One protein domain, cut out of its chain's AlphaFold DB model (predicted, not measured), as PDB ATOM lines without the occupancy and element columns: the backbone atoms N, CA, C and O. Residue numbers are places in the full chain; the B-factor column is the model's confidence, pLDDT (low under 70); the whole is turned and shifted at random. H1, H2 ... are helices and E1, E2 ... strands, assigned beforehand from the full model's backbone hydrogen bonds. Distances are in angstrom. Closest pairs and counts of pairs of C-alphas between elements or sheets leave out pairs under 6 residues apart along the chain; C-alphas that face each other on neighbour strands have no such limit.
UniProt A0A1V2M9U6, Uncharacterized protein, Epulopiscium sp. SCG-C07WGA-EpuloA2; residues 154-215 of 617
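This is residues 154 to 215 of the 617 residues of an uncharacterized protein of Epulopiscium sp. SCG-C07WGA-EpuloA2 (UniProt A0A1V2M9U6). Three helices of similar length, H1, H2 and H3, are set steeply to one another with their centres in a triangle, and a small hairpin of two strands, E1 and E2, packs through E2 on the later part of H3. The short helix H4 follows the hairpin at one end of the longest axis, and the loop of residues 184 to 190 makes the other end. The 62 printed residues, mostly helix by class, hold four named helices and two named strands in the order H1 H2 H3 E1 E2 H4, with the antiparallel sheet E1 - E2. The whole is compact, with a radius of gyration of the C-alphas of 10.3 A and spans of 29 by 20 by 18 A.

Begin with H1, residues 154 to 163, which touches H2, residues 173 to 183. Their closest C-alphas, those of Val 159 and Tyr 183, are 6.3 A apart, and the two run opposite ways at a steep tilt of 64 degrees. H3, residues 191 to 201, touches H1 only at their ends, about perpendicular at 86 degrees; the closest C-alphas, those of Lys 157 and Val 201, are 6.8 A apart. H2 and H3 only just touch, with 3 pairs of C-alphas within 8 A, the closest being those of Ile 176 and Asn 191 at 6.9 A; they run the same way at a steep tilt of 66 degrees. Next look at the hairpin of E1, residues 203 to 205, and E2, residues 208 to 210, antiparallel neighbours at 144 degrees. Its N 203 and O 210 are 2.8 A apart and its N 208 and O 205 are 2.9 A apart, both within hydrogen-bond range. The closest C-alphas of H3 and E2, those of Glu 199 and Val 209, are 6.0 A apart. Residues 168 to 169 make a short antiparallel pairing with residues 208 to 209 of E2. H4, residues 212 to 215, is close to H1 but not clearly touching it; the closest C-alphas, those of Thr 161 and Asn 214, are 6.8 A apart. H4 is apart from H2 and H3. In H1, H2 and H3 every O i to N i+4 pair is within hydrogen-bond range; H4 is too short for such a pair.

Find C-alpha 154 at (-54.757, -6.792, -44.232); from there H1 runs 14.4 A to C-alpha 163. H2 runs 14.9 A from C-alpha 173 to C-alpha 183. H3 starts at C-alpha 191, at (-38.275, -3.109, -36.571), and runs 15.6 A to C-alpha 201. E1 measures 6.7 A and E2 6.5 A, and H4 runs 5.0 A to C-alpha 215 at (-61.433, 3.817, -31.528).

The two C-alphas farthest apart, those of Ile 188 and Met 215, are 29.7 A apart. The printed part has no cut, and no link is long. The mean pLDDT of the printed part is 84.3, and residues 185 to 186 are under 70.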
ATOM      1  N   THR A 154     -53.467  -6.346 -44.783       75.94
ATOM      2  CA  THR A 154     -54.757  -6.792 -44.232       75.94
ATOM      3  C   THR A 154     -54.564  -7.572 -42.934       75.94
ATOM      4  O   THR A 154     -55.288  -7.362 -41.959       75.94
ATOM      5  N   LYS A 155     -53.540  -8.429 -42.886       82.31
ATOM      6  CA  LYS A 155     -53.175  -9.184 -41.683       82.31
ATOM      7  C   LYS A 155     -52.596  -8.275 -40.594       82.31
ATOM      8  O   LYS A 155     -52.912  -8.474 -39.423       82.31
ATOM      9  N   VAL A 156     -51.830  -7.239 -40.954       83.31
ATOM     10  CA  VAL A 156     -51.363  -6.207 -40.003       83.31
ATOM     11  C   VAL A 156     -52.563  -5.554 -39.321       83.31
ATOM     12  O   VAL A 156     -52.639  -5.534 -38.091       83.31
ATOM     13  N   LYS A 157     -53.547  -5.099 -40.107       83.88
ATOM     14  CA  LYS A 157     -54.766  -4.472 -39.580       83.88
ATOM     15  C   LYS A 157     -55.533  -5.414 -38.648       83.88
ATOM     16  O   LYS A 157     -55.953  -4.985 -37.576       83.88
ATOM     17  N   GLN A 158     -55.670  -6.694 -39.000       86.31
ATOM     18  CA  GLN A 158     -56.322  -7.702 -38.151       86.31
ATOM     19  C   GLN A 158     -55.611  -7.887 -36.804       86.31
ATOM     20  O   GLN A 158     -56.262  -7.841 -35.760       86.31
ATOM     21  N   VAL A 159     -54.282  -8.036 -36.816       88.69
ATOM     22  CA  VAL A 159     -53.479  -8.201 -35.595       88.69
ATOM     23  C   VAL A 159     -53.611  -6.981 -34.686       88.69
ATOM     24  O   VAL A 159     -53.867  -7.130 -33.489       88.69
ATOM     25  N   LEU A 160     -53.500  -5.775 -35.251       88.88
ATOM     26  CA  LEU A 160     -53.666  -4.526 -34.505       88.88
ATOM     27  C   LEU A 160     -55.068  -4.423 -33.890       88.88
ATOM     28  O   LEU A 160     -55.207  -4.137 -32.702       88.88
ATOM     29  N   THR A 161     -56.099  -4.756 -34.668       85.50
ATOM     30  CA  THR A 161     -57.508  -4.735 -34.243       85.50
ATOM     31  C   THR A 161     -57.769  -5.685 -33.067       85.50
ATOM     32  O   THR A 161     -58.499  -5.340 -32.137       85.50
ATOM     33  N   GLN A 162     -57.184  -6.884 -33.083       87.88
ATOM     34  CA  GLN A 162     -57.469  -7.928 -32.093       87.88
ATOM     35  C   GLN A 162     -56.622  -7.803 -30.819       87.88
ATOM     36  O   GLN A 162     -57.131  -8.033 -29.718       87.88
ATOM     37  N   HIS A 163     -55.347  -7.422 -30.953       88.31
ATOM     38  CA  HIS A 163     -54.355  -7.552 -29.879       88.31
ATOM     39  C   HIS A 163     -53.764  -6.228 -29.377       88.31
ATOM     40  O   HIS A 163     -53.170  -6.202 -28.292       88.31
ATOM     41  N   PHE A 164     -53.964  -5.128 -30.110       87.75
ATOM     42  CA  PHE A 164     -53.431  -3.795 -29.790       87.75
ATOM     43  C   PHE A 164     -54.552  -2.783 -29.564       87.75
ATOM     44  O   PHE A 164     -54.518  -1.655 -30.047       87.75
ATOM     45  N   LYS A 165     -55.540  -3.199 -28.770       76.50
ATOM     46  CA  LYS A 165     -56.704  -2.393 -28.389       76.50
ATOM     47  C   LYS A 165     -56.312  -0.996 -27.873       76.50
ATOM     48  O   LYS A 165     -56.818  -0.010 -28.377       76.50
ATOM     49  N   ASN A 166     -55.300  -0.893 -27.004       79.88
ATOM     50  CA  ASN A 166     -54.821   0.376 -26.415       79.88
ATOM     51  C   ASN A 166     -53.807   1.164 -27.281       79.88
ATOM     52  O   ASN A 166     -53.052   2.002 -26.754       79.88
ATOM     53  N   GLY A 167     -53.773   0.870 -28.582       87.19
ATOM     54  CA  GLY A 167     -52.818   1.402 -29.547       87.19
ATOM     55  C   GLY A 167     -51.458   0.704 -29.497       87.19
ATOM     56  O   GLY A 167     -51.015   0.224 -28.454       87.19
ATOM     57  N   TYR A 168     -50.785   0.673 -30.641       90.62
ATOM     58  CA  TYR A 168     -49.433   0.146 -30.805       90.62
ATOM     59  C   TYR A 168     -48.405   1.267 -30.625       90.62
ATOM     60  O   TYR A 168     -48.474   2.267 -31.331       90.62
ATOM     61  N   ARG A 169     -47.448   1.142 -29.700       92.69
ATOM     62  CA  ARG A 169     -46.413   2.173 -29.497       92.69
ATOM     63  C   ARG A 169     -45.239   1.974 -30.459       92.69
ATOM     64  O   ARG A 169     -44.539   0.969 -30.359       92.69
ATOM     65  N   LEU A 170     -44.986   2.975 -31.304       89.50
ATOM     66  CA  LEU A 170     -43.852   2.991 -32.235       89.50
ATOM     67  C   LEU A 170     -42.518   2.954 -31.479       89.50
ATOM     68  O   LEU A 170     -42.403   3.491 -30.366       89.50
ATOM     69  N   SER A 171     -41.512   2.323 -32.082       87.81
ATOM     70  CA  SER A 171     -40.162   2.152 -31.535       87.81
ATOM     71  C   SER A 171     -40.115   1.395 -30.200       87.81
ATOM     72  O   SER A 171     -39.134   1.478 -29.459       87.81
ATOM     73  N   SER A 172     -41.171   0.651 -29.848       91.38
ATOM     74  CA  SER A 172     -41.208  -0.153 -28.627       91.38
ATOM     75  C   SER A 172     -40.829  -1.600 -28.917       91.38
ATOM     76  O   SER A 172     -41.613  -2.354 -29.487       91.38
ATOM     77  N   HIS A 173     -39.666  -2.033 -28.424       87.62
ATOM     78  CA  HIS A 173     -39.243  -3.436 -28.524       87.62
ATOM     79  C   HIS A 173     -40.281  -4.420 -27.964       87.62
ATOM     80  O   HIS A 173     -40.431  -5.521 -28.485       87.62
ATOM     81  N   ILE A 174     -41.019  -4.026 -26.920       89.25
ATOM     82  CA  ILE A 174     -42.058  -4.861 -26.305       89.25
ATOM     83  C   ILE A 174     -43.255  -5.015 -27.251       89.25
ATOM     84  O   ILE A 174     -43.686  -6.140 -27.499       89.25
ATOM     85  N   GLU A 175     -43.771  -3.908 -27.797       89.81
ATOM     86  CA  GLU A 175     -44.925  -3.947 -28.708       89.81
ATOM     87  C   GLU A 175     -44.571  -4.629 -30.033       89.81
ATOM     88  O   GLU A 175     -45.366  -5.423 -30.528       89.81
ATOM     89  N   ILE A 176     -43.360  -4.412 -30.562       89.00
ATOM     90  CA  ILE A 176     -42.867  -5.088 -31.771       89.00
ATOM     91  C   ILE A 176     -42.788  -6.601 -31.557       89.00
ATOM     92  O   ILE A 176     -43.272  -7.369 -32.386       89.00
ATOM     93  N   ASN A 177     -42.209  -7.057 -30.442       87.44
ATOM     94  CA  ASN A 177     -42.108  -8.490 -30.151       87.44
ATOM     95  C   ASN A 177     -43.492  -9.126 -29.985       87.44
ATOM     96  O   ASN A 177     -43.751 -10.210 -30.509       87.44
ATOM     97  N   LYS A 178     -44.404  -8.420 -29.311       90.25
ATOM     98  CA  LYS A 178     -45.807  -8.819 -29.189       90.25
ATOM     99  C   LYS A 178     -46.498  -8.856 -30.557       90.25
ATOM    100  O   LYS A 178     -47.277  -9.764 -30.826       90.25
ATOM    101  N   PHE A 179     -46.191  -7.912 -31.445       90.62
ATOM    102  CA  PHE A 179     -46.762  -7.861 -32.789       90.62
ATOM    103  C   PHE A 179     -46.278  -9.048 -33.618       90.62
ATOM    104  O   PHE A 179     -47.104  -9.762 -34.179       90.62
ATOM    105  N   ARG A 180     -44.967  -9.334 -33.610       88.62
ATOM    106  CA  ARG A 180     -44.390 -10.529 -34.248       88.62
ATOM    107  C   ARG A 180     -45.042 -11.809 -33.735       88.62
ATOM    108  O   ARG A 180     -45.405 -12.659 -34.538       88.62
ATOM    109  N   GLN A 181     -45.274 -11.924 -32.428       88.31
ATOM    110  CA  GLN A 181     -45.940 -13.092 -31.847       88.31
ATOM    111  C   GLN A 181     -47.335 -13.342 -32.444       88.31
ATOM    112  O   GLN A 181     -47.677 -14.492 -32.708       88.31
ATOM    113  N   TYR A 182     -48.133 -12.292 -32.653       88.31
ATOM    114  CA  TYR A 182     -49.487 -12.418 -33.205       88.31
ATOM    115  C   TYR A 182     -49.531 -12.431 -34.739       88.31
ATOM    116  O   TYR A 182     -50.462 -12.984 -35.322       88.31
ATOM    117  N   TYR A 183     -48.541 -11.833 -35.401       85.31
ATOM    118  CA  TYR A 183     -48.469 -11.737 -36.855       85.31
ATOM    119  C   TYR A 183     -47.775 -12.956 -37.487       85.31
ATOM    120  O   TYR A 183     -48.376 -13.648 -38.315       85.31
ATOM    121  N   SER A 184     -46.520 -13.219 -37.113       81.31
ATOM    122  CA  SER A 184     -45.723 -14.409 -37.449       81.31
ATOM    123  C   SER A 184     -44.375 -14.342 -36.722       81.31
ATOM    124  O   SER A 184     -43.666 -13.342 -36.836       81.31
ATOM    125  N   GLN A 185     -43.981 -15.408 -36.017       67.75
ATOM    126  CA  GLN A 185     -42.663 -15.481 -35.363       67.75
ATOM    127  C   GLN A 185     -41.498 -15.548 -36.368       67.75
ATOM    128  O   GLN A 185     -40.364 -15.266 -35.997       67.75
ATOM    129  N   GLU A 186     -41.785 -15.867 -37.633       66.88
ATOM    130  CA  GLU A 186     -40.814 -15.957 -38.732       66.88
ATOM    131  C   GLU A 186     -40.650 -14.636 -39.505       66.88
ATOM    132  O   GLU A 186     -39.982 -14.609 -40.531       66.88
ATOM    133  N   LEU A 187     -41.269 -13.540 -39.048       76.81
ATOM    134  CA  LEU A 187     -41.127 -12.213 -39.658       76.81
ATOM    135  C   LEU A 187     -39.658 -11.753 -39.569       76.81
ATOM    136  O   LEU A 187     -39.146 -11.588 -38.458       76.81
ATOM    137  N   ILE A 188     -38.988 -11.546 -40.708       74.00
ATOM    138  CA  ILE A 188     -37.533 -11.265 -40.805       74.00
ATOM    139  C   ILE A 188     -37.254  -9.755 -40.888       74.00
ATOM    140  O   ILE A 188     -36.153  -9.295 -40.599       74.00
ATOM    141  N   GLU A 189     -38.261  -8.969 -41.250       78.31
ATOM    142  CA  GLU A 189     -38.181  -7.535 -41.496       78.31
ATOM    143  C   GLU A 189     -37.705  -6.782 -40.261       78.31
ATOM    144  O   GLU A 189     -38.066  -7.114 -39.130       78.31
ATOM    145  N   GLU A 190     -36.912  -5.739 -40.484       79.31
ATOM    146  CA  GLU A 190     -36.406  -4.882 -39.421       79.31
ATOM    147  C   GLU A 190     -37.539  -4.118 -38.710       79.31
ATOM    148  O   GLU A 190     -38.605  -3.838 -39.263       79.31
ATOM    149  N   ASN A 191     -37.300  -3.766 -37.446       83.81
ATOM    150  CA  ASN A 191     -38.275  -3.109 -36.571       83.81
ATOM    151  C   ASN A 191     -38.828  -1.789 -37.143       83.81
ATOM    152  O   ASN A 191     -40.027  -1.544 -37.077       83.81
ATOM    153  N   ASN A 192     -37.958  -0.974 -37.737       78.38
ATOM    154  CA  ASN A 192     -38.303   0.271 -38.432       78.38
ATOM    155  C   ASN A 192     -39.268   0.045 -39.613       78.38
ATOM    156  O   ASN A 192     -40.180   0.840 -39.816       78.38
ATOM    157  N   ILE A 193     -39.097  -1.035 -40.380       77.88
ATOM    158  CA  ILE A 193     -39.959  -1.367 -41.523       77.88
ATOM    159  C   ILE A 193     -41.365  -1.725 -41.026       77.88
ATOM    160  O   ILE A 193     -42.354  -1.252 -41.582       77.88
ATOM    161  N   ILE A 194     -41.456  -2.512 -39.951       80.06
ATOM    162  CA  ILE A 194     -42.733  -2.888 -39.327       80.06
ATOM    163  C   ILE A 194     -43.447  -1.659 -38.763       80.06
ATOM    164  O   ILE A 194     -44.638  -1.486 -39.013       80.06
ATOM    165  N   ASP A 195     -42.721  -0.795 -38.052       83.62
ATOM    166  CA  ASP A 195     -43.265   0.443 -37.494       83.62
ATOM    167  C   ASP A 195     -43.817   1.364 -38.594       83.62
ATOM    168  O   ASP A 195     -44.953   1.821 -38.481       83.62
ATOM    169  N   ASN A 196     -43.081   1.547 -39.696       78.06
ATOM    170  CA  ASN A 196     -43.533   2.344 -40.844       78.06
ATOM    171  C   ASN A 196     -44.810   1.773 -41.484       78.06
ATOM    172  O   ASN A 196     -45.720   2.516 -41.860       78.06
ATOM    173  N   ILE A 197     -44.896   0.447 -41.615       79.00
ATOM    174  CA  ILE A 197     -46.084  -0.214 -42.167       79.00
ATOM    175  C   ILE A 197     -47.269  -0.043 -41.217       79.00
ATOM    176  O   ILE A 197     -48.351   0.332 -41.663       79.00
ATOM    177  N   ILE A 198     -47.082  -0.270 -39.918       82.31
ATOM    178  CA  ILE A 198     -48.139  -0.088 -38.916       82.31
ATOM    179  C   ILE A 198     -48.638   1.361 -38.926       82.31
ATOM    180  O   ILE A 198     -49.849   1.582 -38.988       82.31
ATOM    181  N   GLU A 199     -47.728   2.335 -38.948       81.38
ATOM    182  CA  GLU A 199     -48.056   3.758 -39.055       81.38
ATOM    183  C   GLU A 199     -48.889   4.070 -40.308       81.38
ATOM    184  O   GLU A 199     -49.899   4.770 -40.213       81.38
ATOM    185  N   SER A 200     -48.552   3.480 -41.460       77.06
ATOM    186  CA  SER A 200     -49.313   3.664 -42.708       77.06
ATOM    187  C   SER A 200     -50.766   3.163 -42.633       77.06
ATOM    188  O   SER A 200     -51.649   3.697 -43.311       77.06
ATOM    189  N   VAL A 201     -51.032   2.154 -41.795       78.69
ATOM    190  CA  VAL A 201     -52.332   1.465 -41.703       78.69
ATOM    191  C   VAL A 201     -53.282   2.146 -40.718       78.69
ATOM    192  O   VAL A 201     -54.501   2.030 -40.859       78.69
ATOM    193  N   GLY A 202     -52.749   2.855 -39.725       79.81
ATOM    194  CA  GLY A 202     -53.531   3.432 -38.637       79.81
ATOM    195  C   GLY A 202     -53.545   4.957 -38.596       79.81
ATOM    196  O   GLY A 202     -53.319   5.663 -39.583       79.81
ATOM    197  N   MET A 203     -53.883   5.460 -37.414       86.81
ATOM    198  CA  MET A 203     -53.837   6.864 -37.029       86.81
ATOM    199  C   MET A 203     -52.832   7.031 -35.889       86.81
ATOM    200  O   MET A 203     -52.968   6.377 -34.853       86.81
ATOM    201  N   THR A 204     -51.842   7.902 -36.069       87.19
ATOM    202  CA  THR A 204     -50.794   8.136 -35.069       87.19
ATOM    203  C   THR A 204     -51.175   9.280 -34.128       87.19
ATOM    204  O   THR A 204     -51.474  10.382 -34.575       87.19
ATOM    205  N   TYR A 205     -51.105   9.048 -32.816       86.94
ATOM    206  CA  TYR A 205     -51.231  10.077 -31.781       86.94
ATOM    207  C   TYR A 205     -50.356   9.736 -30.569       86.94
ATOM    208  O   TYR A 205     -50.339   8.593 -30.114       86.94
ATOM    209  N   ASN A 206     -49.613  10.712 -30.033       85.25
ATOM    210  CA  ASN A 206     -48.695  10.526 -28.895       85.25
ATOM    211  C   ASN A 206     -47.786   9.281 -29.023       85.25
ATOM    212  O   ASN A 206     -47.649   8.488 -28.086       85.25
ATOM    213  N   ASN A 207     -47.170   9.105 -30.200       88.50
ATOM    214  CA  ASN A 207     -46.291   7.974 -30.538       88.50
ATOM    215  C   ASN A 207     -46.969   6.585 -30.472       88.50
ATOM    216  O   ASN A 207     -46.304   5.555 -30.325       88.50
ATOM    217  N   LYS A 208     -48.302   6.545 -30.549       90.38
ATOM    218  CA  LYS A 208     -49.096   5.323 -30.661       90.38
ATOM    219  C   LYS A 208     -49.909   5.325 -31.945       90.38
ATOM    220  O   LYS A 208     -50.443   6.359 -32.324       90.38
ATOM    221  N   VAL A 209     -50.056   4.159 -32.554       89.50
ATOM    222  CA  VAL A 209     -50.893   3.924 -33.725       89.50
ATOM    223  C   VAL A 209     -52.180   3.236 -33.293       89.50
ATOM    224  O   VAL A 209     -52.151   2.195 -32.632       89.50
ATOM    225  N   PHE A 210     -53.308   3.814 -33.682       89.19
ATOM    226  CA  PHE A 210     -54.647   3.303 -33.419       89.19
ATOM    227  C   PHE A 210     -55.340   2.903 -34.723       89.19
ATOM    228  O   PHE A 210     -55.084   3.483 -35.778       89.19
ATOM    229  N   ILE A 211     -56.237   1.920 -34.646       88.25
ATOM    230  CA  ILE A 211     -57.115   1.532 -35.755       88.25
ATOM    231  C   ILE A 211     -58.452   2.260 -35.573       88.25
ATOM    232  O   ILE A 211     -59.156   1.932 -34.613       88.25
ATOM    233  N   PRO A 212     -58.810   3.232 -36.441       85.25
ATOM    234  CA  PRO A 212     -60.001   4.065 -36.263       85.25
ATOM    235  C   PRO A 212     -61.286   3.262 -36.041       85.25
ATOM    236  O   PRO A 212     -62.088   3.616 -35.184       85.25
ATOM    237  N   GLU A 213     -61.458   2.129 -36.723       83.50
ATOM    238  CA  GLU A 213     -62.657   1.287 -36.609       83.50
ATOM    239  C   GLU A 213     -62.902   0.729 -35.199       83.50
ATOM    240  O   GLU A 213     -64.024   0.328 -34.894       83.50
ATOM    241  N   ASN A 214     -61.874   0.712 -34.349       83.50
ATOM    242  CA  ASN A 214     -61.959   0.285 -32.955       83.50
ATOM    243  C   ASN A 214     -61.922   1.452 -31.963       83.50
ATOM    244  O   ASN A 214     -62.102   1.221 -30.769       83.50
ATOM    245  N   MET A 215     -61.627   2.672 -32.420       87.69
ATOM    246  CA  MET A 215     -61.433   3.817 -31.528       87.69
ATOM    247  C   MET A 215     -62.738   4.309 -30.907       87.69
ATOM    248  O   MET A 215     -62.733   4.791 -29.773       87.69
TER     249      MET A 215